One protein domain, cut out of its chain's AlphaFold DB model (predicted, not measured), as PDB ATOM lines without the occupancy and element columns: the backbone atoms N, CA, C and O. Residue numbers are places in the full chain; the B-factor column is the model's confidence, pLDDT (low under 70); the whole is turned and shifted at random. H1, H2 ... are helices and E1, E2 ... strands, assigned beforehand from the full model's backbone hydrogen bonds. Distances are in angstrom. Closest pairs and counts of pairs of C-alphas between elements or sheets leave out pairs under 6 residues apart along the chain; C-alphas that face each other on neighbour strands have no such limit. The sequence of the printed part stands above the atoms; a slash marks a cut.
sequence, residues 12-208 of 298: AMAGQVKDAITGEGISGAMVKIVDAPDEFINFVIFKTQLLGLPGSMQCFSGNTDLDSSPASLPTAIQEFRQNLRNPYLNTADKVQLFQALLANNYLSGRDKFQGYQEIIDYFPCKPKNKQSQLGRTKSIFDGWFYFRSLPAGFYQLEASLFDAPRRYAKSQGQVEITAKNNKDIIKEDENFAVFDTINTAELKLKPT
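What this domain is: This is residues 12 to 208 of the 298 residues of an uncharacterized protein of Chrysosporum ovalisporum (UniProt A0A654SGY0). The model has two lobes side by side: seven strands in two small twisted sheets, face to face as a sandwich whose edges come close enough to make a flattened, nearly closed barrel, and four helices at one end of it. H2, H3 and H4 form an up-and-down bundle, H1 crosses H4 on the side of the strands, and residues 187 to 193 stick out from the strand lobe. The printed part has 197 residues, in the order E1 E2 H1 H2 H3 H4 E3 E4 E5 E6 E7; one sheet runs E3 E2 E5 E6, antiparallel, and the other E4 E1 E7, mixed. The class is mixed, helices and strands, though under half of the residues, 98, are in named elements. The whole is compact, with a radius of gyration of the C-alphas of 17.8 A and spans of 59 by 41 by 33 A.

How they stand to each other: E1, residues 12 to 19, is the inner strand of its sheet. E2, residues 30 to 35, belongs to the other sheet. H1, residues 38 to 51, is on E2's sheet but only grazes it, with residues 38 to 41. H2, residues 75 to 85, and H3, residues 91 to 103, form a helical hairpin: they touch at a shallow tilt of 13 degrees, opposite ways, closest at the C-alphas of Leu 84 and Lys 94, 6.0 A apart. H4, residues 109 to 122, touches H2, closest at the C-alphas of Ile 77 and Gly 115, 6.1 A. H3 and H4 are also a hairpin, at a shallow tilt of 10 degrees; H3 touches H4 with residues 98 to 102 alone. H1 touches H4 at a steep tilt of 54 degrees, closest at the C-alphas of Ile 41 and Phe 113, 6.2 A. H1 and H3 only just touch, with 3 pairs of C-alphas within 8 A, the closest being Ile 45 and Leu 102, 7.5 A. H4 only grazes E2's sheet, with residues 110 to 120, while H2 and H3 are not on it. In H1, H2, H3 and H4 every O i to N i+4 pair is within hydrogen-bond range. E3, residues 136 to 138, is antiparallel to E2, with N 137 and O 31 at 2.9 A. E4, residues 144 to 148, is antiparallel to E1, with N 145 and O 15 at 2.8 A. E5, residues 153 to 160, is antiparallel to E2, with N 158 and O 32 at 2.8 A. E6, residues 171 to 177, forms a hairpin with E5, with N 155 and O 175 at 2.8 A. E7, residues 199 to 207, is parallel to E1, with N 16 and O 201 at 2.9 A. The two sheets form a sandwich, two sheets face to face, 7.7 A centre to centre where they face each other. Across its edges, the closest C-alphas of E6 and E7, Ser 171 and Leu 205, are 5.3 A apart, and those of E3 and E4, Lys 138 and Phe 145, 6.2 A.

Where its parts are: E1 begins at C-alpha 12, (43.442, -45.220, 34.003), and is 23.9 A long. H1 is 19.6 A and H4 20.0 A long; H4 begins at C-alpha 109, (61.348, -33.202, 38.298). E5 is 23.1 A long, and E7, 25.7 A, ends at C-alpha 207, (31.821, -29.066, 54.597).

The domain as a whole: The two C-alphas farthest apart, those of Tyr 88 and Asp 189, are 60.2 A apart. The printed part has no cut. The links H1 to H2, H4 to E3 and E6 to E7 are long. Residues 54 to 72, 124 to 132 and 179 to 198 have pLDDT under 70; the mean of the printed part is 80.7.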
ATOM      1  N   ALA A  12      42.397 -44.677  33.141       80.06
ATOM      2  CA  ALA A  12      43.442 -45.220  34.003       80.06
ATOM      3  C   ALA A  12      42.996 -45.208  35.472       80.06
ATOM      4  O   ALA A  12      43.341 -46.098  36.241       80.06
ATOM      5  N   MET A  13      42.199 -44.204  35.840       86.75
ATOM      6  CA  MET A  13      41.698 -43.984  37.191       86.75
ATOM      7  C   MET A  13      40.304 -43.373  37.123       86.75
ATOM      8  O   MET A  13      40.075 -42.458  36.325       86.75
ATOM      9  N   ALA A  14      39.414 -43.820  37.999       89.31
ATOM     10  CA  ALA A  14      38.142 -43.164  38.265       89.31
ATOM     11  C   ALA A  14      38.003 -42.902  39.764       89.31
ATOM     12  O   ALA A  14      38.721 -43.467  40.585       89.31
ATOM     13  N   GLY A  15      37.091 -42.028  40.145       91.00
ATOM     14  CA  GLY A  15      36.804 -41.801  41.549       91.00
ATOM     15  C   GLY A  15      35.595 -40.918  41.741       91.00
ATOM     16  O   GLY A  15      35.065 -40.365  40.777       91.00
ATOM     17  N   GLN A  16      35.178 -40.770  42.991       94.56
ATOM     18  CA  GLN A  16      34.053 -39.925  43.355       94.56
ATOM     19  C   GLN A  16      34.476 -38.913  44.417       94.56
ATOM     20  O   GLN A  16      35.121 -39.259  45.412       94.56
ATOM     21  N   VAL A  17      34.113 -37.651  44.196       96.50
ATOM     22  CA  VAL A  17      34.195 -36.603  45.212       96.50
ATOM     23  C   VAL A  17      32.859 -36.545  45.935       96.50
ATOM     24  O   VAL A  17      31.829 -36.341  45.295       96.50
ATOM     25  N   LYS A  18      32.874 -36.721  47.255       96.56
ATOM     26  CA  LYS A  18      31.675 -36.744  48.098       96.56
ATOM     27  C   LYS A  18      31.717 -35.677  49.177       96.56
ATOM     28  O   LYS A  18      32.790 -35.313  49.664       96.56
ATOM     29  N   ASP A  19      30.540 -35.239  49.591       95.69
ATOM     30  CA  ASP A  19      30.354 -34.522  50.843       95.69
ATOM     31  C   ASP A  19      30.562 -35.497  52.013       95.69
ATOM     32  O   ASP A  19      29.969 -36.577  52.063       95.69
ATOM     33  N   ALA A  20      31.447 -35.149  52.949       94.38
ATOM     34  CA  ALA A  20      31.789 -36.017  54.075       94.38
ATOM     35  C   ALA A  20      30.635 -36.222  55.077       94.38
ATOM     36  O   ALA A  20      30.699 -37.151  55.884       94.38
ATOM     37  N   ILE A  21      29.625 -35.349  55.056       91.12
ATOM     38  CA  ILE A  21      28.475 -35.333  55.961       91.12
ATOM     39  C   ILE A  21      27.243 -35.948  55.296       91.12
ATOM     40  O   ILE A  21      26.607 -36.802  55.911       91.12
ATOM     41  N   THR A  22      26.889 -35.534  54.076       90.81
ATOM     42  CA  THR A  22      25.693 -36.049  53.379       90.81
ATOM     43  C   THR A  22      25.969 -37.338  52.608       90.81
ATOM     44  O   THR A  22      25.047 -38.109  52.356       90.81
ATOM     45  N   GLY A  23      27.230 -37.598  52.246       92.56
ATOM     46  CA  GLY A  23      27.621 -38.723  51.394       92.56
ATOM     47  C   GLY A  23      27.292 -38.527  49.910       92.56
ATOM     48  O   GLY A  23      27.629 -39.389  49.098       92.56
ATOM     49  N   GLU A  24      26.667 -37.406  49.547       94.44
ATOM     50  CA  GLU A  24      26.281 -37.094  48.175       94.44
ATOM     51  C   GLU A  24      27.495 -36.710  47.325       94.44
ATOM     52  O   GLU A  24      28.488 -36.165  47.817       94.44
ATOM     53  N   GLY A  25      27.415 -36.993  46.025       95.12
ATOM     54  CA  GLY A  25      28.438 -36.595  45.067       95.12
ATOM     55  C   GLY A  25      28.480 -35.080  44.875       95.12
ATOM     56  O   GLY A  25      27.450 -34.445  44.659       95.12
ATOM     57  N   ILE A  26      29.676 -34.493  44.912       94.62
ATOM     58  CA  ILE A  26      29.862 -33.052  44.717       94.62
ATOM     59  C   ILE A  26      30.208 -32.781  43.258       94.62
ATOM     60  O   ILE A  26      31.294 -33.128  42.792       94.62
ATOM     61  N   SER A  27      29.304 -32.107  42.554       93.69
ATOM     62  CA  SER A  27      29.520 -31.640  41.183       93.69
ATOM     63  C   SER A  27      30.532 -30.499  41.103       93.69
ATOM     64  O   SER A  27      30.567 -29.620  41.961       93.69
ATOM     65  N   GLY A  28      31.345 -30.483  40.043       91.19
ATOM     66  CA  GLY A  28      32.235 -29.366  39.726       91.19
ATOM     67  C   GLY A  28      33.479 -29.237  40.611       91.19
ATOM     68  O   GLY A  28      34.282 -28.327  40.378       91.19
ATOM     69  N   ALA A  29      33.688 -30.148  41.565       92.94
ATOM     70  CA  ALA A  29      34.902 -30.208  42.364       92.94
ATOM     71  C   ALA A  29      36.121 -30.438  41.461       92.94
ATOM     72  O   ALA A  29      36.129 -31.299  40.580       92.94
ATOM     73  N   MET A  30      37.169 -29.649  41.678       93.06
ATOM     74  CA  MET A  30      38.446 -29.806  41.000       93.06
ATOM     75  C   MET A  30      39.230 -30.921  41.677       93.06
ATOM     76  O   MET A  30      39.499 -30.834  42.875       93.06
ATOM     77  N   VAL A  31      39.654 -31.915  40.902       93.06
ATOM     78  CA  VAL A  31      40.587 -32.951  41.342       93.06
ATOM     79  C   VAL A  31      41.906 -32.749  40.615       93.06
ATOM     80  O   VAL A  31      41.947 -32.747  39.381       93.06
ATOM     81  N   LYS A  32      42.989 -32.576  41.371       93.12
ATOM     82  CA  LYS A  32      44.342 -32.415  40.835       93.12
ATOM     83  C   LYS A  32      45.290 -33.478  41.375       93.12
ATOM     84  O   LYS A  32      45.176 -33.896  42.520       93.12
ATOM     85  N   ILE A  33      46.239 -33.879  40.542       93.94
ATOM     86  CA  ILE A  33      47.378 -34.710  40.925       93.94
ATOM     87  C   ILE A  33      48.417 -33.794  41.578       93.94
ATOM     88  O   ILE A  33      48.884 -32.847  40.942       93.94
ATOM     89  N   VAL A  34      48.753 -34.062  42.839       92.69
ATOM     90  CA  VAL A  34      49.734 -33.290  43.623       92.69
ATOM     91  C   VAL A  34      51.084 -33.996  43.750       92.69
ATOM     92  O   VAL A  34      52.096 -33.314  43.874       92.69
ATOM     93  N   ASP A  35      51.110 -35.325  43.636       93.50
ATOM     94  CA  ASP A  35      52.331 -36.128  43.479       93.50
ATOM     95  C   ASP A  35      52.070 -37.289  42.508       93.50
ATOM     96  O   ASP A  35      50.929 -37.747  42.373       93.50
ATOM     97  N   ALA A  36      53.106 -37.730  41.798       94.69
ATOM     98  CA  ALA A  36      52.995 -38.715  40.724       94.69
ATOM     99  C   ALA A  36      54.322 -39.452  40.469       94.69
ATOM    100  O   ALA A  36      55.379 -38.983  40.895       94.69
ATOM    101  N   PRO A  37      54.305 -40.564  39.712       94.75
ATOM    102  CA  PRO A  37      55.525 -41.235  39.282       94.75
ATOM    103  C   PRO A  37      56.370 -40.339  38.369       94.75
ATOM    104  O   PRO A  37      55.836 -39.549  37.583       94.75
ATOM    105  N   ASP A  38      57.692 -40.524  38.410       94.12
ATOM    106  CA  ASP A  38      58.644 -39.721  37.632       94.12
ATOM    107  C   ASP A  38      58.344 -39.748  36.125       94.12
ATOM    108  O   ASP A  38      58.530 -38.747  35.437       94.12
ATOM    109  N   GLU A  39      57.827 -40.863  35.600       92.94
ATOM    110  CA  GLU A  39      57.414 -40.978  34.199       92.94
ATOM    111  C   GLU A  39      56.330 -39.952  33.832       92.94
ATOM    112  O   GLU A  39      56.459 -39.236  32.835       92.94
ATOM    113  N   PHE A  40      55.291 -39.825  34.663       93.50
ATOM    114  CA  PHE A  40      54.235 -38.839  34.461       93.50
ATOM    115  C   PHE A  40      54.777 -37.415  34.606       93.50
ATOM    116  O   PHE A  40      54.503 -36.559  33.765       93.50
ATOM    117  N   ILE A  41      55.578 -37.167  35.642       93.69
ATOM    118  CA  ILE A  41      56.189 -35.858  35.907       93.69
ATOM    119  C   ILE A  41      57.033 -35.398  34.714       93.69
ATOM    120  O   ILE A  41      56.846 -34.289  34.205       93.69
ATOM    121  N   ASN A  42      57.911 -36.266  34.217       92.62
ATOM    122  CA  ASN A  42      58.765 -35.982  33.070       92.62
ATOM    123  C   ASN A  42      57.936 -35.736  31.807       92.62
ATOM    124  O   ASN A  42      58.244 -34.817  31.048       92.62
ATOM    125  N   PHE A  43      56.855 -36.494  31.603       91.19
ATOM    126  CA  PHE A  43      55.924 -36.261  30.501       91.19
ATOM    127  C   PHE A  43      55.250 -34.884  30.586       91.19
ATOM    128  O   PHE A  43      55.188 -34.172  29.580       91.19
ATOM    129  N   VAL A  44      54.775 -34.479  31.769       90.25
ATOM    130  CA  VAL A  44      54.154 -33.161  31.976       90.25
ATOM    131  C   VAL A  44      55.149 -32.041  31.694       90.25
ATOM    132  O   VAL A  44      54.825 -31.117  30.943       90.25
ATOM    133  N   ILE A  45      56.360 -32.132  32.246       91.00
ATOM    134  CA  ILE A  45      57.423 -31.141  32.036       91.00
ATOM    135  C   ILE A  45      57.773 -31.053  30.553       91.00
ATOM    136  O   ILE A  45      57.734 -29.964  29.985       91.00
ATOM    137  N   PHE A  46      58.035 -32.192  29.909       90.25
ATOM    138  CA  PHE A  46      58.370 -32.255  28.489       90.25
ATOM    139  C   PHE A  46      57.275 -31.629  27.621       90.25
ATOM    140  O   PHE A  46      57.557 -30.772  26.783       90.25
ATOM    141  N   LYS A  47      56.008 -32.002  27.842       86.56
ATOM    142  CA  LYS A  47      54.886 -31.450  27.073       86.56
ATOM    143  C   LYS A  47      54.754 -29.944  27.285       86.56
ATOM    144  O   LYS A  47      54.482 -29.225  26.328       86.56
ATOM    145  N   THR A  48      54.969 -29.475  28.512       86.62
ATOM    146  CA  THR A  48      54.902 -28.049  28.854       86.62
ATOM    147  C   THR A  48      56.051 -27.255  28.229       86.62
ATOM    148  O   THR A  48      55.837 -26.142  27.765       86.62
ATOM    149  N   GLN A  49      57.258 -27.820  28.155       87.00
ATOM    150  CA  GLN A  49      58.386 -27.201  27.451       87.00
ATOM    151  C   GLN A  49      58.149 -27.143  25.938       87.00
ATOM    152  O   GLN A  49      58.464 -26.139  25.306       87.00
ATOM    153  N   LEU A  50      57.574 -28.203  25.364       86.06
ATOM    154  CA  LEU A  50      57.359 -28.318  23.923       86.06
ATOM    155  C   LEU A  50      56.198 -27.452  23.420       86.06
ATOM    156  O   LEU A  50      56.305 -26.820  22.375       86.06
ATOM    157  N   LEU A  51      55.070 -27.466  24.132       82.50
ATOM    158  CA  LEU A  51      53.822 -26.828  23.698       82.50
ATOM    159  C   LEU A  51      53.527 -25.520  24.442       82.50
ATOM    160  O   LEU A  51      52.539 -24.855  24.135       82.50
ATOM    161  N   GLY A  52      54.352 -25.160  25.425       80.38
ATOM    162  CA  GLY A  52      54.037 -24.109  26.382       80.38
ATOM    163  C   GLY A  52      52.925 -24.522  27.350       80.38
ATOM    164  O   GLY A  52      52.513 -25.683  27.439       80.38
ATOM    165  N   LEU A  53      52.416 -23.541  28.095       76.06
ATOM    166  CA  LEU A  53      51.224 -23.730  28.919       76.06
ATOM    167  C   LEU A  53      49.991 -23.964  28.021       76.06
ATOM    168  O   LEU A  53      49.896 -23.348  26.957       76.06
ATOM    169  N   PRO A  54      49.034 -24.823  28.427       63.78
ATOM    170  CA  PRO A  54      47.840 -25.122  27.632       63.78
ATOM    171  C   PRO A  54      47.105 -23.835  27.192       63.78
ATOM    172  O   PRO A  54      46.786 -22.976  28.012       63.78
ATOM    173  N   GLY A  55      46.901 -23.702  25.875       51.91
ATOM    174  CA  GLY A  55      46.809 -22.425  25.154       51.91
ATOM    175  C   GLY A  55      45.570 -21.526  25.333       51.91
ATOM    176  O   GLY A  55      44.465 -21.948  25.671       51.91
ATOM    177  N   SER A  56      45.803 -20.254  24.978       46.88
ATOM    178  CA  SER A  56      44.983 -19.036  25.101       46.88
ATOM    179  C   SER A  56      44.700 -18.600  26.543       46.88
ATOM    180  O   SER A  56      43.652 -18.883  27.120       46.88
ATOM    181  N   MET A  57      45.633 -17.833  27.113       47.06
ATOM    182  CA  MET A  57      45.408 -17.079  28.346       47.06
ATOM    183  C   MET A  57      44.408 -15.931  28.121       47.06
ATOM    184  O   MET A  57      44.743 -14.762  28.244       47.06
ATOM    185  N   GLN A  58      43.142 -16.254  27.854       46.16
ATOM    186  CA  GLN A  58      42.033 -15.441  28.365       46.16
ATOM    187  C   GLN A  58      41.747 -15.891  29.806       46.16
ATOM    188  O   GLN A  58      40.619 -16.216  30.177       46.16
ATOM    189  N   CYS A  59      42.818 -16.010  30.592       49.78
ATOM    190  CA  CYS A  59      42.788 -16.400  31.988       49.78
ATOM    191  C   CYS A  59      42.599 -15.125  32.794       49.78
ATOM    192  O   CYS A  59      43.415 -14.209  32.718       49.78
ATOM    193  N   PHE A  60      41.520 -15.060  33.561       48.31
ATOM    194  CA  PHE A  60      41.381 -14.015  34.559       48.31
ATOM    195  C   PHE A  60      42.361 -14.332  35.696       48.31
ATOM    196  O   PHE A  60      42.307 -15.417  36.275       48.31
ATOM    197  N   SER A  61      43.265 -13.397  35.992       47.16
ATOM    198  CA  SER A  61      44.026 -13.373  37.245       47.16
ATOM    199  C   SER A  61      43.010 -13.249  38.380       47.16
ATOM    200  O   SER A  61      42.444 -12.172  38.562       47.16
ATOM    201  N   GLY A  62      42.709 -14.344  39.078       47.31
ATOM    202  CA  GLY A  62      41.563 -14.369  39.994       47.31
ATOM    203  C   GLY A  62      41.752 -15.132  41.297       47.31
ATOM    204  O   GLY A  62      40.845 -15.097  42.119       47.31
ATOM    205  N   ASN A  63      42.883 -15.807  41.516       47.66
ATOM    206  CA  ASN A  63      43.059 -16.633  42.709       47.66
ATOM    207  C   ASN A  63      44.031 -15.983  43.699       47.66
ATOM    208  O   ASN A  63      45.244 -16.165  43.618       47.66
ATOM    209  N   THR A  64      43.486 -15.203  44.633       45.94
ATOM    210  CA  THR A  64      44.238 -14.639  45.767       45.94
ATOM    211  C   THR A  64      44.338 -15.609  46.950       45.94
ATOM    212  O   THR A  64      45.247 -15.469  47.758       45.94
ATOM    213  N   ASP A  65      43.480 -16.636  47.017       49.09
ATOM    214  CA  ASP A  65      43.394 -17.605  48.129       49.09
ATOM    215  C   ASP A  65      44.352 -18.816  47.961       49.09
ATOM    216  O   ASP A  65      44.004 -19.970  48.213       49.09
ATOM    217  N   LEU A  66      45.605 -18.581  47.556       53.53
ATOM    218  CA  LEU A  66      46.655 -19.618  47.452       53.53
ATOM    219  C   LEU A  66      47.207 -20.078  48.830       53.53
ATOM    220  O   LEU A  66      48.292 -20.652  48.913       53.53
ATOM    221  N   ASP A  67      46.507 -19.838  49.939       48.22
ATOM    222  CA  ASP A  67      47.091 -19.857  51.293       48.22
ATOM    223  C   ASP A  67      47.194 -21.224  51.987       48.22
ATOM    224  O   ASP A  67      47.666 -21.314  53.116       48.22
ATOM    225  N   SER A  68      46.875 -22.325  51.307       49.47
ATOM    226  CA  SER A  68      47.211 -23.667  51.811       49.47
ATOM    227  C   SER A  68      48.491 -24.170  51.146       49.47
ATOM    228  O   SER A  68      48.445 -24.768  50.073       49.47
ATOM    229  N   SER A  69      49.647 -23.884  51.755       51.34
ATOM    230  CA  SER A  69      50.928 -24.478  51.351       51.34
ATOM    231  C   SER A  69      51.252 -25.695  52.222       51.34
ATOM    232  O   SER A  69      51.106 -25.602  53.442       51.34
ATOM    233  N   PRO A  70      51.757 -26.801  51.654       52.88
ATOM    234  CA  PRO A  70      52.465 -27.803  52.440       52.88
ATOM    235  C   PRO A  70      53.737 -27.172  53.031       52.88
ATOM    236  O   PRO A  70      54.393 -26.350  52.386       52.88
ATOM    237  N   ALA A  71      54.071 -27.534  54.270       50.53
ATOM    238  CA  ALA A  71      55.083 -26.888  55.112       50.53
ATOM    239  C   ALA A  71      56.555 -27.104  54.673       50.53
ATOM    240  O   ALA A  71      57.463 -26.913  55.475       50.53
ATOM    241  N   SER A  72      56.828 -27.502  53.424       67.44
ATOM    242  CA  SER A  72      58.172 -27.916  52.983       67.44
ATOM    243  C   SER A  72      58.455 -27.709  51.487       67.44
ATOM    244  O   SER A  72      59.095 -28.547  50.854       67.44
ATOM    245  N   LEU A  73      57.982 -26.612  50.883       76.12
ATOM    246  CA  LEU A  73      58.355 -26.283  49.498       76.12
ATOM    247  C   LEU A  73      59.817 -25.803  49.414       76.12
ATOM    248  O   LEU A  73      60.225 -25.012  50.268       76.12
ATOM    249  N   PRO A  74      60.588 -26.188  48.377       85.81
ATOM    250  CA  PRO A  74      61.908 -25.612  48.123       85.81
ATOM    251  C   PRO A  74      61.842 -24.088  47.963       85.81
ATOM    252  O   PRO A  74      60.891 -23.568  47.376       85.81
ATOM    253  N   THR A  75      62.878 -23.368  48.409       89.25
ATOM    254  CA  THR A  75      62.938 -21.893  48.363       89.25
ATOM    255  C   THR A  75      62.636 -21.332  46.973       89.25
ATOM    256  O   THR A  75      61.838 -20.410  46.849       89.25
ATOM    257  N   ALA A  76      63.168 -21.946  45.914       90.81
ATOM    258  CA  ALA A  76      62.908 -21.520  44.538       90.81
ATOM    259  C   ALA A  76      61.414 -21.576  44.153       90.81
ATOM    260  O   ALA A  76      60.928 -20.715  43.422       90.81
ATOM    261  N   ILE A  77      60.665 -22.565  44.658       90.38
ATOM    262  CA  ILE A  77      59.217 -22.680  44.421       90.38
ATOM    263  C   ILE A  77      58.460 -21.628  45.235       90.38
ATOM    264  O   ILE A  77      57.503 -21.033  44.738       90.38
ATOM    265  N   GLN A  78      58.912 -21.346  46.460       89.94
ATOM    266  CA  GLN A  78      58.340 -20.283  47.287       89.94
ATOM    267  C   GLN A  78      58.530 -18.905  46.637       89.94
ATOM    268  O   GLN A  78      57.568 -18.150  46.511       89.94
ATOM    269  N   GLU A  79      59.736 -18.591  46.167       91.94
ATOM    270  CA  GLU A  79      60.040 -17.346  45.453       91.94
ATOM    271  C   GLU A  79      59.225 -17.223  44.167       91.94
ATOM    272  O   GLU A  79      58.606 -16.187  43.915       91.94
ATOM    273  N   PHE A  80      59.160 -18.298  43.376       93.62
ATOM    274  CA  PHE A  80      58.332 -18.338  42.178       93.62
ATOM    275  C   PHE A  80      56.868 -18.020  42.496       93.62
ATOM    276  O   PHE A  80      56.269 -17.157  41.853       93.62
ATOM    277  N   ARG A  81      56.310 -18.637  43.541       90.12
ATOM    278  CA  ARG A  81      54.948 -18.370  44.010       90.12
ATOM    279  C   ARG A  81      54.743 -16.912  44.417       90.12
ATOM    280  O   ARG A  81      53.726 -16.321  44.054       90.12
ATOM    281  N   GLN A  82      55.682 -16.320  45.153       89.81
ATOM    282  CA  GLN A  82      55.596 -14.904  45.528       89.81
ATOM    283  C   GLN A  82      55.633 -13.994  44.298       89.81
ATOM    284  O   GLN A  82      54.839 -13.059  44.192       89.81
ATOM    285  N   ASN A  83      56.474 -14.316  43.316       92.19
ATOM    286  CA  ASN A  83      56.526 -13.574  42.063       92.19
ATOM    287  C   ASN A  83      55.235 -13.719  41.241       92.19
ATOM    288  O   ASN A  83      54.771 -12.740  40.661       92.19
ATOM    289  N   LEU A  84      54.581 -14.885  41.239       88.69
ATOM    290  CA  LEU A  84      53.256 -15.025  40.621       88.69
ATOM    291  C   LEU A  84      52.230 -14.072  41.255       88.69
ATOM    292  O   LEU A  84      51.428 -13.468  40.542       88.69
ATOM    293  N   ARG A  85      52.291 -13.869  42.577       86.44
ATOM    294  CA  ARG A  85      51.416 -12.940  43.314       86.44
ATOM    295  C   ARG A  85      51.776 -11.465  43.113       86.44
ATOM    296  O   ARG A  85      50.952 -10.606  43.415       86.44
ATOM    297  N   ASN A  86      52.963 -11.155  42.593       87.38
ATOM    298  CA  ASN A  86      53.407  -9.781  42.404       87.38
ATOM    299  C   ASN A  86      52.499  -9.052  41.382       87.38
ATOM    300  O   ASN A  86      52.437  -9.471  40.217       87.38
ATOM    301  N   PRO A  87      51.790  -7.974  41.781       86.81
ATOM    302  CA  PRO A  87      50.906  -7.233  40.883       86.81
ATOM    303  C   PRO A  87      51.671  -6.405  39.841       86.81
ATOM    304  O   PRO A  87      51.089  -6.026  38.829       86.81
ATOM    305  N   TYR A  88      52.962  -6.143  40.061       90.25
ATOM    306  CA  TYR A  88      53.811  -5.379  39.145       90.25
ATOM    307  C   TYR A  88      54.360  -6.217  37.985       90.25
ATOM    308  O   TYR A  88      54.877  -5.654  37.026       90.25
ATOM    309  N   LEU A  89      54.249  -7.547  38.061       87.50
ATOM    310  CA  LEU A  89      54.643  -8.438  36.976       87.50
ATOM    311  C   LEU A  89      53.459  -8.695  36.052       87.50
ATOM    312  O   LEU A  89      52.391  -9.144  36.487       87.50
ATOM    313  N   ASN A  90      53.668  -8.450  34.760       88.38
ATOM    314  CA  ASN A  90      52.662  -8.752  33.755       88.38
ATOM    315  C   ASN A  90      52.608 -10.274  33.486       88.38
ATOM    316  O   ASN A  90      53.424 -11.064  33.970       88.38
ATOM    317  N   THR A  91      51.622 -10.711  32.704       85.19
ATOM    318  CA  THR A  91      51.445 -12.131  32.363       85.19
ATOM    319  C   THR A  91      52.652 -12.727  31.631       85.19
ATOM    320  O   THR A  91      53.015 -13.869  31.903       85.19
ATOM    321  N   ALA A  92      53.286 -11.980  30.723       88.06
ATOM    322  CA  ALA A  92      54.451 -12.454  29.980       88.06
ATOM    323  C   ALA A  92      55.658 -12.669  30.905       88.06
ATOM    324  O   ALA A  92      56.298 -13.716  30.820       88.06
ATOM    325  N   ASP A  93      55.902 -11.754  31.846       90.69
ATOM    326  CA  ASP A  93      56.979 -11.878  32.836       90.69
ATOM    327  C   ASP A  93      56.775 -13.124  33.712       90.69
ATOM    328  O   ASP A  93      57.702 -13.894  33.958       90.69
ATOM    329  N   LYS A  94      55.531 -13.391  34.132       89.94
ATOM    330  CA  LYS A  94      55.180 -14.587  34.921       89.94
ATOM    331  C   LYS A  94      55.404 -15.886  34.150       89.94
ATOM    332  O   LYS A  94      55.860 -16.875  34.723       89.94
ATOM    333  N   VAL A  95      55.129 -15.886  32.845       88.62
ATOM    334  CA  VAL A  95      55.442 -17.023  31.968       88.62
ATOM    335  C   VAL A  95      56.951 -17.206  31.817       88.62
ATOM    336  O   VAL A  95      57.422 -18.341  31.884       88.62
ATOM    337  N   GLN A  96      57.720 -16.125  31.670       91.06
ATOM    338  CA  GLN A  96      59.184 -16.198  31.603       91.06
ATOM    339  C   GLN A  96      59.787 -16.751  32.899       91.06
ATOM    340  O   GLN A  96      60.660 -17.617  32.844       91.06
ATOM    341  N   LEU A  97      59.281 -16.334  34.062       93.44
ATOM    342  CA  LEU A  97      59.692 -16.892  35.354       93.44
ATOM    343  C   LEU A  97      59.459 -18.402  35.426       93.44
ATOM    344  O   LEU A  97      60.309 -19.145  35.914       93.44
ATOM    345  N   PHE A  98      58.329 -18.874  34.902       93.38
ATOM    346  CA  PHE A  98      58.047 -20.302  34.849       93.38
ATOM    347  C   PHE A  98      58.971 -21.049  33.883       93.38
ATOM    348  O   PHE A  98      59.456 -22.131  34.205       93.38
ATOM    349  N   GLN A  99      59.275 -20.471  32.720       92.06
ATOM    350  CA  GLN A  99      60.251 -21.043  31.789       92.06
ATOM    351  C   GLN A  99      61.643 -21.147  32.428       92.06
ATOM    352  O   GLN A  99      62.290 -22.190  32.310       92.06
ATOM    353  N   ALA A 100      62.074 -20.114  33.157       93.81
ATOM    354  CA  ALA A 100      63.324 -20.126  33.911       93.81
ATOM    355  C   ALA A 100      63.331 -21.223  34.991       93.81
ATOM    356  O   ALA A 100      64.319 -21.945  35.135       93.81
ATOM    357  N   LEU A 101      62.209 -21.414  35.693       95.00
ATOM    358  CA  LEU A 101      62.035 -22.496  36.665       95.00
ATOM    359  C   LEU A 101      62.168 -23.878  36.010       95.00
ATOM    360  O   LEU A 101      62.888 -24.736  36.521       95.00
ATOM    361  N   LEU A 102      61.544 -24.101  34.848       92.56
ATOM    362  CA  LEU A 102      61.665 -25.369  34.117       92.56
ATOM    363  C   LEU A 102      63.091 -25.626  33.598       92.56
ATOM    364  O   LEU A 102      63.520 -26.785  33.542       92.56
ATOM    365  N   ALA A 103      63.825 -24.572  33.233       93.19
ATOM    366  CA  ALA A 103      65.208 -24.645  32.759       93.19
ATOM    367  C   ALA A 103      66.241 -24.825  33.889       93.19
ATOM    368  O   ALA A 103      67.396 -25.148  33.619       93.19
ATOM    369  N   ASN A 104      65.850 -24.646  35.154       93.62
ATOM    370  CA  ASN A 104      66.761 -24.768  36.285       93.62
ATOM    371  C   ASN A 104      67.188 -26.234  36.500       93.62
ATOM    372  O   ASN A 104      66.362 -27.097  36.802       93.62
ATOM    373  N   ASN A 105      68.482 -26.525  36.351       93.69
ATOM    374  CA  ASN A 105      69.036 -27.878  36.493       93.69
ATOM    375  C   ASN A 105      69.219 -28.325  37.952       93.69
ATOM    376  O   ASN A 105      69.420 -29.511  38.194       93.69
ATOM    377  N   TYR A 106      69.133 -27.405  38.916       93.88
ATOM    378  CA  TYR A 106      69.204 -27.719  40.347       93.88
ATOM    379  C   TYR A 106      67.864 -28.198  40.920       93.88
ATOM    380  O   TYR A 106      67.824 -28.702  42.037       93.88
ATOM    381  N   LEU A 107      66.770 -28.030  40.172       93.62
ATOM    382  CA  LEU A 107      65.441 -28.478  40.573       93.62
ATOM    383  C   LEU A 107      65.178 -29.897  40.082       93.62
ATOM    384  O   LEU A 107      65.392 -30.211  38.905       93.62
ATOM    385  N   SER A 108      64.646 -30.732  40.971       94.12
ATOM    386  CA  SER A 108      64.178 -32.065  40.609       94.12
ATOM    387  C   SER A 108      62.947 -31.987  39.698       94.12
ATOM    388  O   SER A 108      62.276 -30.955  39.590       94.12
ATOM    389  N   GLY A 109      62.602 -33.105  39.050       93.19
ATOM    390  CA  GLY A 109      61.348 -33.202  38.298       93.19
ATOM    391  C   GLY A 109      60.128 -32.890  39.173       93.19
ATOM    392  O   GLY A 109      59.227 -32.175  38.742       93.19
ATOM    393  N   ARG A 110      60.127 -33.346  40.431       92.69
ATOM    394  CA  ARG A 110      59.049 -33.069  41.391       92.69
ATOM    395  C   ARG A 110      58.911 -31.578  41.688       92.69
ATOM    396  O   ARG A 110      57.800 -31.062  41.632       92.69
ATOM    397  N   ASP A 111      60.018 -30.869  41.900       93.50
ATOM    398  CA  ASP A 111      59.989 -29.420  42.153       93.50
ATOM    399  C   ASP A 111      59.436 -28.663  40.938       93.50
ATOM    400  O   ASP A 111      58.582 -27.784  41.058       93.50
ATOM    401  N   LYS A 112      59.862 -29.051  39.731       94.31
ATOM    402  CA  LYS A 112      59.344 -28.477  38.479       94.31
ATOM    403  C   LYS A 112      57.856 -28.765  38.291       94.31
ATOM    404  O   LYS A 112      57.117 -27.891  37.837       94.31
ATOM    405  N   PHE A 113      57.401 -29.960  38.661       93.62
ATOM    406  CA  PHE A 113      55.986 -30.318  38.638       93.62
ATOM    407  C   PHE A 113      55.168 -29.505  39.647       93.62
ATOM    408  O   PHE A 113      54.083 -29.040  39.303       93.62
ATOM    409  N   GLN A 114      55.696 -29.244  40.845       91.94
ATOM    410  CA  GLN A 114      55.074 -28.318  41.798       91.94
ATOM    411  C   GLN A 114      54.980 -26.902  41.218       91.94
ATOM    412  O   GLN A 114      53.907 -26.304  41.250       91.94
ATOM    413  N   GLY A 115      56.049 -26.394  40.597       92.25
ATOM    414  CA  GLY A 115      56.018 -25.113  39.881       92.25
ATOM    415  C   GLY A 115      54.956 -25.077  38.774       92.25
ATOM    416  O   GLY A 115      54.254 -24.076  38.620       92.25
ATOM    417  N   TYR A 116      54.771 -26.187  38.048       91.75
ATOM    418  CA  TYR A 116      53.678 -26.342  37.085       91.75
ATOM    419  C   TYR A 116      52.300 -26.265  37.764       91.75
ATOM    420  O   TYR A 116      51.417 -25.570  37.265       91.75
ATOM    421  N   GLN A 117      52.101 -26.916  38.914       89.75
ATOM    422  CA  GLN A 117      50.836 -26.808  39.649       89.75
ATOM    423  C   GLN A 117      50.546 -25.364  40.082       89.75
ATOM    424  O   GLN A 117      49.418 -24.904  39.905       89.75
ATOM    425  N   GLU A 118      51.554 -24.639  40.576       89.38
ATOM    426  CA  GLU A 118      51.413 -23.250  41.029       89.38
ATOM    427  C   GLU A 118      51.021 -22.300  39.888       89.38
ATOM    428  O   GLU A 118      50.090 -21.507  40.039       89.38
ATOM    429  N   ILE A 119      51.664 -22.394  38.716       87.88
ATOM    430  CA  ILE A 119      51.307 -21.507  37.597       87.88
ATOM    431  C   ILE A 119      49.914 -21.805  37.032       87.88
ATOM    432  O   ILE A 119      49.205 -20.882  36.629       87.88
ATOM    433  N   ILE A 120      49.490 -23.072  37.037       85.62
ATOM    434  CA  ILE A 120      48.138 -23.450  36.611       85.62
ATOM    435  C   ILE A 120      47.087 -22.999  37.636       85.62
ATOM    436  O   ILE A 120      46.004 -22.568  37.241       85.62
ATOM    437  N   ASP A 121      47.391 -23.055  38.938       83.75
ATOM    438  CA  ASP A 121      46.520 -22.508  39.987       83.75
ATOM    439  C   ASP A 121      46.396 -20.977  39.897       83.75
ATOM    440  O   ASP A 121      45.324 -20.431  40.179       83.75
ATOM    441  N   TYR A 122      47.465 -20.294  39.475       83.75
ATOM    442  CA  TYR A 122      47.494 -18.841  39.305       83.75
ATOM    443  C   TYR A 122      46.750 -18.356  38.054       83.75
ATOM    444  O   TYR A 122      46.024 -17.361  38.109       83.75
ATOM    445  N   PHE A 123      46.891 -19.069  36.932       78.62
ATOM    446  CA  PHE A 123      46.133 -18.829  35.705       78.62
ATOM    447  C   PHE A 123      45.055 -19.904  35.539       78.62
ATOM    448  O   PHE A 123      45.203 -20.767  34.668       78.62
ATOM    449  N   PRO A 124      43.958 -19.880  36.325       65.56
ATOM    450  CA  PRO A 124      42.903 -20.868  36.184       65.56
ATOM    451  C   PRO A 124      42.257 -20.704  34.804       65.56
ATOM    452  O   PRO A 124      41.391 -19.854  34.583       65.56
ATOM    453  N   CYS A 125      42.705 -21.501  33.833       61.09
ATOM    454  CA  CYS A 125      42.115 -21.495  32.506       61.09
ATOM    455  C   CYS A 125      40.675 -21.995  32.633       61.09
ATOM    456  O   CYS A 125      40.432 -23.072  33.180       61.09
ATOM    457  N   LYS A 126      39.709 -21.264  32.068       56.41
ATOM    458  CA  LYS A 126      38.437 -21.876  31.674       56.41
ATOM    459  C   LYS A 126      38.741 -22.668  30.401       56.41
ATOM    460  O   LYS A 126      38.985 -22.031  29.375       56.41
ATOM    461  N   PRO A 127      38.812 -24.011  30.429       49.38
ATOM    462  CA  PRO A 127      39.114 -24.753  29.217       49.38
ATOM    463  C   PRO A 127      37.990 -24.495  28.206       49.38
ATOM    464  O   PRO A 127      36.862 -24.934  28.405       49.38
ATOM    465  N   LYS A 128      38.282 -23.752  27.128       45.97
ATOM    466  CA  LYS A 128      37.353 -23.603  25.992       45.97
ATOM    467  C   LYS A 128      37.174 -24.928  25.246       45.97
ATOM    468  O   LYS A 128      36.128 -25.168  24.662       45.97
ATOM    469  N   ASN A 129      38.183 -25.798  25.320       44.25
ATOM    470  CA  ASN A 129      38.205 -27.111  24.694       44.25
ATOM    471  C   ASN A 129      38.384 -28.195  25.760       44.25
ATOM    472  O   ASN A 129      39.147 -28.012  26.703       44.25
ATOM    473  N   LYS A 130      37.726 -29.346  25.570       47.75
ATOM    474  CA  LYS A 130      37.700 -30.533  26.456       47.75
ATOM    475  C   LYS A 130      39.070 -31.178  26.762       47.75
ATOM    476  O   LYS A 130      39.110 -32.274  27.312       47.75
ATOM    477  N   GLN A 131      40.189 -30.553  26.400       49.03
ATOM    478  CA  GLN A 131      41.504 -31.012  26.830       49.03
ATOM    479  C   GLN A 131      41.675 -30.663  28.307       49.03
ATOM    480  O   GLN A 131      41.981 -29.530  28.671       49.03
ATOM    481  N   SER A 132      41.440 -31.665  29.154       55.38
ATOM    482  CA  SER A 132      41.851 -31.676  30.554       55.38
ATOM    483  C   SER A 132      43.280 -31.142  30.667       55.38
ATOM    484  O   SER A 132      44.185 -31.652  29.995       55.38
ATOM    485  N   GLN A 133      43.485 -30.118  31.498       72.44
ATOM    486  CA  GLN A 133      44.829 -29.722  31.913       72.44
ATOM    487  C   GLN A 133      45.537 -30.971  32.450       72.44
ATOM    488  O   GLN A 133      44.927 -31.768  33.163       72.44
ATOM    489  N   LEU A 134      46.798 -31.184  32.068       82.06
ATOM    490  CA  LEU A 134      47.515 -32.381  32.495       82.06
ATOM    491  C   LEU A 134      47.525 -32.460  34.024       82.06
ATOM    492  O   LEU A 134      47.912 -31.499  34.691       82.06
ATOM    493  N   GLY A 135      47.071 -33.597  34.553       86.56
ATOM    494  CA  GLY A 135      46.961 -33.831  35.990       86.56
ATOM    495  C   GLY A 135      45.789 -33.130  36.673       86.56
ATOM    496  O   GLY A 135      45.804 -33.033  37.895       86.56
ATOM    497  N   ARG A 136      44.776 -32.646  35.938       89.44
ATOM    498  CA  ARG A 136      43.558 -32.059  36.521       89.44
ATOM    499  C   ARG A 136      42.289 -32.512  35.813       89.44
ATOM    500  O   ARG A 136      42.255 -32.658  34.593       89.44
ATOM    501  N   THR A 137      41.225 -32.674  36.582       90.06
ATOM    502  CA  THR A 137      39.888 -33.001  36.086       90.06
ATOM    503  C   THR A 137      38.828 -32.364  36.985       90.06
ATOM    504  O   THR A 137      39.135 -31.895  38.080       90.06
ATOM    505  N   LYS A 138      37.582 -32.312  36.518       91.12
ATOM    506  CA  LYS A 138      36.443 -31.857  37.321       91.12
ATOM    507  C   LYS A 138      35.471 -33.004  37.507       91.12
ATOM    508  O   LYS A 138      35.242 -33.755  36.557       91.12
ATOM    509  N   SER A 139      34.890 -33.103  38.696       92.44
ATOM    510  CA  SER A 139      33.778 -34.014  38.912       92.44
ATOM    511  C   SER A 139      32.553 -33.574  38.106       92.44
ATOM    512  O   SER A 139      32.293 -32.379  37.923       92.44
ATOM    513  N   ILE A 140      31.816 -34.554  37.595       91.44
ATOM    514  CA  ILE A 140      30.532 -34.354  36.919       91.44
ATOM    515  C   ILE A 140      29.393 -34.293  37.952       91.44
ATOM    516  O   ILE A 140      29.644 -34.283  39.154       91.44
ATOM    517  N   PHE A 141      28.142 -34.211  37.490       91.56
ATOM    518  CA  PHE A 141      26.969 -33.888  38.317       91.56
ATOM    519  C   PHE A 141      26.732 -34.806  39.528       91.56
ATOM    520  O   PHE A 141      26.127 -34.370  40.498       91.56
ATOM    521  N   ASP A 142      27.215 -36.042  39.484       91.00
ATOM    522  CA  ASP A 142      27.092 -37.063  40.529       91.00
ATOM    523  C   ASP A 142      28.400 -37.261  41.326       91.00
ATOM    524  O   ASP A 142      28.562 -38.237  42.060       91.00
ATOM    525  N   GLY A 143      29.359 -36.343  41.184       94.12
ATOM    526  CA  GLY A 143      30.642 -36.377  41.877       94.12
ATOM    527  C   GLY A 143      31.716 -37.233  41.209       94.12
ATOM    528  O   GLY A 143      32.859 -37.212  41.674       94.12
ATOM    529  N   TRP A 144      31.416 -37.952  40.123       93.69
ATOM    530  CA  TRP A 144      32.408 -38.803  39.467       93.69
ATOM    531  C   TRP A 144      33.449 -38.012  38.678       93.69
ATOM    532  O   TRP A 144      33.143 -37.039  37.989       93.69
ATOM    533  N   PHE A 145      34.695 -38.469  38.728       92.06
ATOM    534  CA  PHE A 145      35.806 -37.955  37.938       92.06
ATOM    535  C   PHE A 145      36.646 -39.098  37.367       92.06
ATOM    536  O   PHE A 145      36.618 -40.225  37.859       92.06
ATOM    537  N   TYR A 146      37.425 -38.801  36.327       90.19
ATOM    538  CA  TYR A 146      38.359 -39.761  35.746       90.19
ATOM    539  C   TYR A 146      39.630 -39.093  35.221       90.19
ATOM    540  O   TYR A 146      39.607 -37.958  34.733       90.19
ATOM    541  N   PHE A 147      40.726 -39.849  35.269       88.06
ATOM    542  CA  PHE A 147      41.969 -39.577  34.557       88.06
ATOM    543  C   PHE A 147      42.195 -40.648  33.492       88.06
ATOM    544  O   PHE A 147      41.914 -41.833  33.686       88.06
ATOM    545  N   ARG A 148      42.712 -40.223  32.341       84.94
ATOM    546  CA  ARG A 148      43.010 -41.107  31.210       84.94
ATOM    547  C   ARG A 148      44.512 -41.218  31.038       84.94
ATOM    548  O   ARG A 148      45.218 -40.244  31.294       84.94
ATOM    549  N   SER A 149      44.966 -42.372  30.553       82.19
ATOM    550  CA  SER A 149      46.335 -42.526  30.046       82.19
ATOM    551  C   SER A 149      47.430 -42.182  31.073       82.19
ATOM    552  O   SER A 149      48.401 -41.506  30.739       82.19
ATOM    553  N   LEU A 150      47.262 -42.614  32.327       86.81
ATOM    554  CA  LEU A 150      48.284 -42.459  33.365       86.81
ATOM    555  C   LEU A 150      49.262 -43.646  33.324       86.81
ATOM    556  O   LEU A 150      48.794 -44.783  33.212       86.81
ATOM    557  N   PRO A 151      50.587 -43.424  33.422       90.06
ATOM    558  CA  PRO A 151      51.536 -44.515  33.616       90.06
ATOM    559  C   PRO A 151      51.320 -45.201  34.968       90.06
ATOM    560  O   PRO A 151      50.695 -44.646  35.877       90.06
ATOM    561  N   ALA A 152      51.845 -46.416  35.100       88.81
ATOM    562  CA  ALA A 152      51.771 -47.159  36.349       88.81
ATOM    563  C   ALA A 152      52.552 -46.455  37.476       88.81
ATOM    564  O   ALA A 152      53.548 -45.773  37.234       88.81
ATOM    565  N   GLY A 153      52.097 -46.642  38.712       91.06
ATOM    566  CA  GLY A 153      52.727 -46.137  39.928       91.06
ATOM    567  C   GLY A 153      51.763 -45.404  40.857       91.06
ATOM    568  O   GLY A 153      50.551 -45.379  40.642       91.06
ATOM    569  N   PHE A 154      52.318 -44.814  41.913       93.38
ATOM    570  CA  PHE A 154      51.561 -44.136  42.963       93.38
ATOM    571  C   PHE A 154      51.263 -42.680  42.616       93.38
ATOM    572  O   PHE A 154      52.159 -41.920  42.247       93.38
ATOM    573  N   TYR A 155      50.007 -42.285  42.806       94.38
ATOM    574  CA  TYR A 155      49.525 -40.923  42.627       94.38
ATOM    575  C   TYR A 155      48.914 -40.405  43.920       94.38
ATOM    576  O   TYR A 155      48.141 -41.103  44.577       94.38
ATOM    577  N   GLN A 156      49.201 -39.147  44.237       95.56
ATOM    578  CA  GLN A 156      48.504 -38.401  45.274       95.56
ATOM    579  C   GLN A 156      47.563 -37.392  44.618       95.56
ATOM    580  O   GLN A 156      47.959 -36.622  43.740       95.56
ATOM    581  N   LEU A 157      46.308 -37.403  45.049       95.50
ATOM    582  CA  LEU A 157      45.238 -36.549  44.556       95.50
ATOM    583  C   LEU A 157      44.833 -35.541  45.629       95.50
ATOM    584  O   LEU A 157      44.833 -35.855  46.817       95.50
ATOM    585  N   GLU A 158      44.410 -34.361  45.193       95.69
ATOM    586  CA  GLU A 158      43.739 -33.354  46.010       95.69
ATOM    587  C   GLU A 158      42.426 -32.947  45.336       95.69
ATOM    588  O   GLU A 158      42.418 -32.554  44.168       95.69
ATOM    589  N   ALA A 159      41.320 -33.016  46.075       95.12
ATOM    590  CA  ALA A 159      40.035 -32.453  45.687       95.12
ATOM    591  C   ALA A 159      39.790 -31.119  46.400       95.12
ATOM    592  O   ALA A 159      40.080 -30.965  47.590       95.12
ATOM    593  N   SER A 160      39.204 -30.162  45.682       93.75
ATOM    594  CA  SER A 160      38.758 -28.883  46.239       93.75
ATOM    595  C   SER A 160      37.606 -28.284  45.433       93.75
ATOM    596  O   SER A 160      37.457 -28.573  44.244       93.75
ATOM    597  N   LEU A 161      36.799 -27.434  46.065       90.06
ATOM    598  CA  LEU A 161      35.687 -26.744  45.414       90.06
ATOM    599  C   LEU A 161      36.076 -25.279  45.162       90.06
ATOM    600  O   LEU A 161      36.198 -24.489  46.095       90.06
ATOM    601  N   PHE A 162      36.348 -24.945  43.898       79.69
ATOM    602  CA  PHE A 162      36.958 -23.665  43.509       79.69
ATOM    603  C   PHE A 162      36.040 -22.457  43.735       79.69
ATOM    604  O   PHE A 162      36.506 -21.378  44.079       79.69
ATOM    605  N   ASP A 163      34.740 -22.625  43.523       77.44
ATOM    606  CA  ASP A 163      33.712 -21.595  43.688       77.44
ATOM    607  C   ASP A 163      33.230 -21.447  45.137       77.44
ATOM    608  O   ASP A 163      32.508 -20.503  45.455       77.44
ATOM    609  N   ALA A 164      33.659 -22.340  46.030       82.50
ATOM    610  CA  ALA A 164      33.258 -22.341  47.430       82.50
ATOM    611  C   ALA A 164      34.398 -22.757  48.392       82.50
ATOM    612  O   ALA A 164      34.190 -23.602  49.272       82.50
ATOM    613  N   PRO A 165      35.596 -22.139  48.300       80.56
ATOM    614  CA  PRO A 165      36.784 -22.564  49.051       80.56
ATOM    615  C   PRO A 165      36.654 -22.360  50.568       80.56
ATOM    616  O   PRO A 165      37.384 -22.967  51.344       80.56
ATOM    617  N   ARG A 166      35.712 -21.515  51.004       87.50
ATOM    618  CA  ARG A 166      35.395 -21.261  52.421       87.50
ATOM    619  C   ARG A 166      34.251 -22.123  52.957       87.50
ATOM    620  O   ARG A 166      33.964 -22.089  54.150       87.50
ATOM    621  N   ARG A 167      33.575 -22.881  52.088       93.31
ATOM    622  CA  ARG A 167      32.469 -23.778  52.466       93.31
ATOM    623  C   ARG A 167      32.928 -25.220  52.638       93.31
ATOM    624  O   ARG A 167      32.299 -25.951  53.388       93.31
ATOM    625  N   TYR A 168      34.015 -25.617  51.975       95.06
ATOM    626  CA  TYR A 168      34.551 -26.976  52.027       95.06
ATOM    627  C   TYR A 168      36.061 -26.963  52.230       95.06
ATOM    628  O   TYR A 168      36.789 -26.291  51.502       95.06
ATOM    629  N   ALA A 169      36.541 -27.767  53.176       94.00
ATOM    630  CA  ALA A 169      37.959 -28.068  53.272       94.00
ATOM    631  C   ALA A 169      38.379 -29.028  52.154       94.00
ATOM    632  O   ALA A 169      37.619 -29.905  51.729       94.00
ATOM    633  N   LYS A 170      39.626 -28.864  51.709       93.56
ATOM    634  CA  LYS A 170      40.265 -29.752  50.737       93.56
ATOM    635  C   LYS A 170      40.336 -31.184  51.264       93.56
ATOM    636  O   LYS A 170      40.424 -31.412  52.470       93.56
ATOM    637  N   SER A 171      40.358 -32.138  50.343       95.06
ATOM    638  CA  SER A 171      40.539 -33.558  50.642       95.06
ATOM    639  C   SER A 171      41.709 -34.108  49.851       95.06
ATOM    640  O   SER A 171      41.915 -33.694  48.712       95.06
ATOM    641  N   GLN A 172      42.462 -35.037  50.429       95.25
ATOM    642  CA  GLN A 172      43.562 -35.711  49.750       95.25
ATOM    643  C   GLN A 172      43.371 -37.222  49.810       95.25
ATOM    644  O   GLN A 172      42.807 -37.748  50.768       95.25
ATOM    645  N   GLY A 173      43.853 -37.909  48.783       93.25
ATOM    646  CA  GLY A 173      43.806 -39.362  48.684       93.25
ATOM    647  C   GLY A 173      44.962 -39.889  47.849       93.25
ATOM    648  O   GLY A 173      45.623 -39.130  47.141       93.25
ATOM    649  N   GLN A 174      45.215 -41.187  47.947       93.12
ATOM    650  CA  GLN A 174      46.253 -41.863  47.178       93.12
ATOM    651  C   GLN A 174      45.642 -42.996  46.368       93.12
ATOM    652  O   GLN A 174      44.693 -43.640  46.813       93.12
ATOM    653  N   VAL A 175      46.186 -43.219  45.177       91.69
ATOM    654  CA  VAL A 175      45.784 -44.309  44.290       91.69
ATOM    655  C   VAL A 175      47.028 -44.871  43.620       91.69
ATOM    656  O   VAL A 175      47.845 -44.120  43.088       91.69
ATOM    657  N   GLU A 176      47.159 -46.191  43.621       91.44
ATOM    658  CA  GLU A 176      48.171 -46.894  42.842       91.44
ATOM    659  C   GLU A 176      47.576 -47.332  41.503       91.44
ATOM    660  O   GLU A 176      46.510 -47.942  41.449       91.44
ATOM    661  N   ILE A 177      48.261 -47.011  40.408       86.69
ATOM    662  CA  ILE A 177      47.929 -47.505  39.075       86.69
ATOM    663  C   ILE A 177      48.830 -48.691  38.778       86.69
ATOM    664  O   ILE A 177      50.033 -48.536  38.580       86.69
ATOM    665  N   THR A 178      48.256 -49.884  38.715       83.38
ATOM    666  CA  THR A 178      48.982 -51.085  38.303       83.38
ATOM    667  C   THR A 178      49.002 -51.198  36.778       83.38
ATOM    668  O   THR A 178      48.021 -50.900  36.092       83.38
ATOM    669  N   ALA A 179      50.137 -51.622  36.216       69.62
ATOM    670  CA  ALA A 179      50.215 -51.941  34.795       69.62
ATOM    671  C   ALA A 179      49.351 -53.182  34.532       69.62
ATOM    672  O   ALA A 179      49.723 -54.291  34.917       69.62
ATOM    673  N   LYS A 180      48.189 -53.015  33.894       62.62
ATOM    674  CA  LYS A 180      47.391 -54.168  33.470       62.62
ATOM    675  C   LYS A 180      48.190 -54.958  32.433       62.62
ATOM    676  O   LYS A 180      48.570 -54.426  31.389       62.62
ATOM    677  N   ASN A 181      48.432 -56.240  32.705       47.09
ATOM    678  CA  ASN A 181      48.869 -57.163  31.669       47.09
ATOM    679  C   ASN A 181      47.754 -57.228  30.623       47.09
ATOM    680  O   ASN A 181      46.616 -57.552  30.944       47.09
ATOM    681  N   ASN A 182      48.092 -56.928  29.373       45.47
ATOM    682  CA  ASN A 182      47.189 -56.811  28.221       45.47
ATOM    683  C   ASN A 182      46.465 -58.128  27.824       45.47
ATOM    684  O   ASN A 182      46.069 -58.286  26.673       45.47
ATOM    685  N   LYS A 183      46.365 -59.110  28.732       43.50
ATOM    686  CA  LYS A 183      45.749 -60.424  28.507       43.50
ATOM    687  C   LYS A 183      44.314 -60.535  29.017       43.50
ATOM    688  O   LYS A 183      43.595 -61.381  28.498       43.50
ATOM    689  N   ASP A 184      43.877 -59.657  29.915       42.59
ATOM    690  CA  ASP A 184      42.469 -59.584  30.321       42.59
ATOM    691  C   ASP A 184      41.748 -58.558  29.449       42.59
ATOM    692  O   ASP A 184      41.363 -57.466  29.869       42.59
ATOM    693  N   ILE A 185      41.641 -58.906  28.166       44.22
ATOM    694  CA  ILE A 185      40.740 -58.230  27.242       44.22
ATOM    695  C   ILE A 185      39.334 -58.559  27.736       44.22
ATOM    696  O   ILE A 185      38.891 -59.705  27.662       44.22
ATOM    697  N   ILE A 186      38.680 -57.538  28.281       46.47
ATOM    698  CA  ILE A 186      37.258 -57.515  28.605       46.47
ATOM    699  C   ILE A 186      36.520 -58.109  27.399       46.47
ATOM    700  O   ILE A 186      36.570 -57.542  26.307       46.47
ATOM    701  N   LYS A 187      35.898 -59.279  27.572       43.66
ATOM    702  CA  LYS A 187      34.967 -59.808  26.574       43.66
ATOM    703  C   LYS A 187      33.836 -58.787  26.468       43.66
ATOM    704  O   LYS A 187      33.251 -58.428  27.487       43.66
ATOM    705  N   GLU A 188      33.575 -58.298  25.259       48.09
ATOM    706  CA  GLU A 188      32.659 -57.182  24.959       48.09
ATOM    707  C   GLU A 188      31.203 -57.397  25.433       48.09
ATOM    708  O   GLU A 188      30.407 -56.463  25.396       48.09
ATOM    709  N   ASP A 189      30.866 -58.582  25.950       47.06
ATOM    710  CA  ASP A 189      29.517 -58.953  26.383       47.06
ATOM    711  C   ASP A 189      29.204 -58.627  27.862       47.06
ATOM    712  O   ASP A 189      28.054 -58.737  28.285       47.06
ATOM    713  N   GLU A 190      30.178 -58.171  28.662       45.16
ATOM    714  CA  GLU A 190      29.984 -57.868  30.092       45.16
ATOM    715  C   GLU A 190      30.176 -56.373  30.408       45.16
ATOM    716  O   GLU A 190      31.136 -55.949  31.052       45.16
ATOM    717  N   ASN A 191      29.202 -55.549  30.010       45.44
ATOM    718  CA  ASN A 191      29.157 -54.103  30.302       45.44
ATOM    719  C   ASN A 191      29.122 -53.736  31.807       45.44
ATOM    720  O   ASN A 191      29.139 -52.553  32.145       45.44
ATOM    721  N   PHE A 192      29.083 -54.714  32.716       44.06
ATOM    722  CA  PHE A 192      29.011 -54.494  34.164       44.06
ATOM    723  C   PHE A 192      30.360 -54.607  34.898       44.06
ATOM    724  O   PHE A 192      30.497 -54.019  35.965       44.06
ATOM    725  N   ALA A 193      31.388 -55.251  34.328       46.19
ATOM    726  CA  ALA A 193      32.669 -55.487  35.021       46.19
ATOM    727  C   ALA A 193      33.720 -54.368  34.829       46.19
ATOM    728  O   ALA A 193      34.839 -54.437  35.348       46.19
ATOM    729  N   VAL A 194      33.390 -53.315  34.071       49.94
ATOM    730  CA  VAL A 194      34.342 -52.239  33.741       49.94
ATOM    731  C   VAL A 194      34.747 -51.449  34.990       49.94
ATOM    732  O   VAL A 194      35.903 -51.052  35.095       49.94
ATOM    733  N   PHE A 195      33.848 -51.265  35.961       51.62
ATOM    734  CA  PHE A 195      34.132 -50.477  37.168       51.62
ATOM    735  C   PHE A 195      34.841 -51.260  38.279       51.62
ATOM    736  O   PHE A 195      35.637 -50.658  38.994       51.62
ATOM    737  N   ASP A 196      34.663 -52.582  38.361       51.91
ATOM    738  CA  ASP A 196      35.342 -53.427  39.361       51.91
ATOM    739  C   ASP A 196      36.848 -53.574  39.095       51.91
ATOM    740  O   ASP A 196      37.620 -53.955  39.971       51.91
ATOM    741  N   THR A 197      37.288 -53.249  37.875       58.69
ATOM    742  CA  THR A 197      38.697 -53.345  37.470       58.69
ATOM    743  C   THR A 197      39.386 -51.987  37.320       58.69
ATOM    744  O   THR A 197      40.549 -51.943  36.904       58.69
ATOM    745  N   ILE A 198      38.700 -50.872  37.591       68.88
ATOM    746  CA  ILE A 198      39.299 -49.533  37.545       68.88
ATOM    747  C   ILE A 198      39.765 -49.161  38.950       68.88
ATOM    748  O   ILE A 198      39.029 -49.309  39.916       68.88
ATOM    749  N   ASN A 199      40.982 -48.627  39.062       76.00
ATOM    750  CA  ASN A 199      41.471 -48.093  40.330       76.00
ATOM    751  C   ASN A 199      40.570 -46.925  40.766       76.00
ATOM    752  O   ASN A 199      40.508 -45.903  40.069       76.00
ATOM    753  N   THR A 200      39.863 -47.092  41.887       81.75
ATOM    754  CA  THR A 200      38.904 -46.114  42.414       81.75
ATOM    755  C   THR A 200      39.501 -45.261  43.528       81.75
ATOM    756  O   THR A 200      40.033 -45.800  44.497       81.75
ATOM    757  N   ALA A 201      39.337 -43.941  43.445       89.00
ATOM    758  CA  ALA A 201      39.585 -43.026  44.560       89.00
ATOM    759  C   ALA A 201      38.268 -42.509  45.154       89.00
ATOM    760  O   ALA A 201      37.387 -42.061  44.420       89.00
ATOM    761  N   GLU A 202      38.159 -42.475  46.480       93.44
ATOM    762  CA  GLU A 202      37.094 -41.743  47.170       93.44
ATOM    763  C   GLU A 202      37.697 -40.529  47.879       93.44
ATOM    764  O   GLU A 202      38.555 -40.666  48.751       93.44
ATOM    765  N   LEU A 203      37.258 -39.330  47.495       96.25
ATOM    766  CA  LEU A 203      37.719 -38.071  48.080       96.25
ATOM    767  C   LEU A 203      36.553 -37.406  48.809       96.25
ATOM    768  O   LEU A 203      35.570 -37.009  48.188       96.25
ATOM    769  N   LYS A 204      36.654 -37.270  50.132       96.50
ATOM    770  CA  LYS A 204      35.603 -36.665  50.965       96.50
ATOM    771  C   LYS A 204      35.948 -35.227  51.307       96.50
ATOM    772  O   LYS A 204      36.854 -35.001  52.114       96.50
ATOM    773  N   LEU A 205      35.246 -34.267  50.711       96.00
ATOM    774  CA  LEU A 205      35.351 -32.861  51.098       96.00
ATOM    775  C   LEU A 205      34.582 -32.655  52.399       96.00
ATOM    776  O   LEU A 205      33.422 -33.045  52.505       96.00
ATOM    777  N   LYS A 206      35.231 -32.051  53.397       95.56
ATOM    778  CA  LYS A 206      34.580 -31.749  54.676       95.56
ATOM    779  C   LYS A 206      33.874 -30.396  54.563       95.56
ATOM    780  O   LYS A 206      34.580 -29.391  54.445       95.56
ATOM    781  N   PRO A 207      32.532 -30.335  54.570       96.38
ATOM    782  CA  PRO A 207      31.821 -29.066  54.597       96.38
ATOM    783  C   PRO A 207      31.978 -28.382  55.957       96.38
ATOM    784  O   PRO A 207      31.960 -29.031  57.005       96.38
ATOM    785  N   THR A 208      32.047 -27.057  55.952       96.12
ATOM    786  CA  THR A 208      31.786 -26.253  57.146       96.12
ATOM    787  C   THR A 208      30.322 -26.460  57.528       96.12
ATOM    788  O   THR A 208      29.428 -26.248  56.706       96.12
TER     789      THR A 208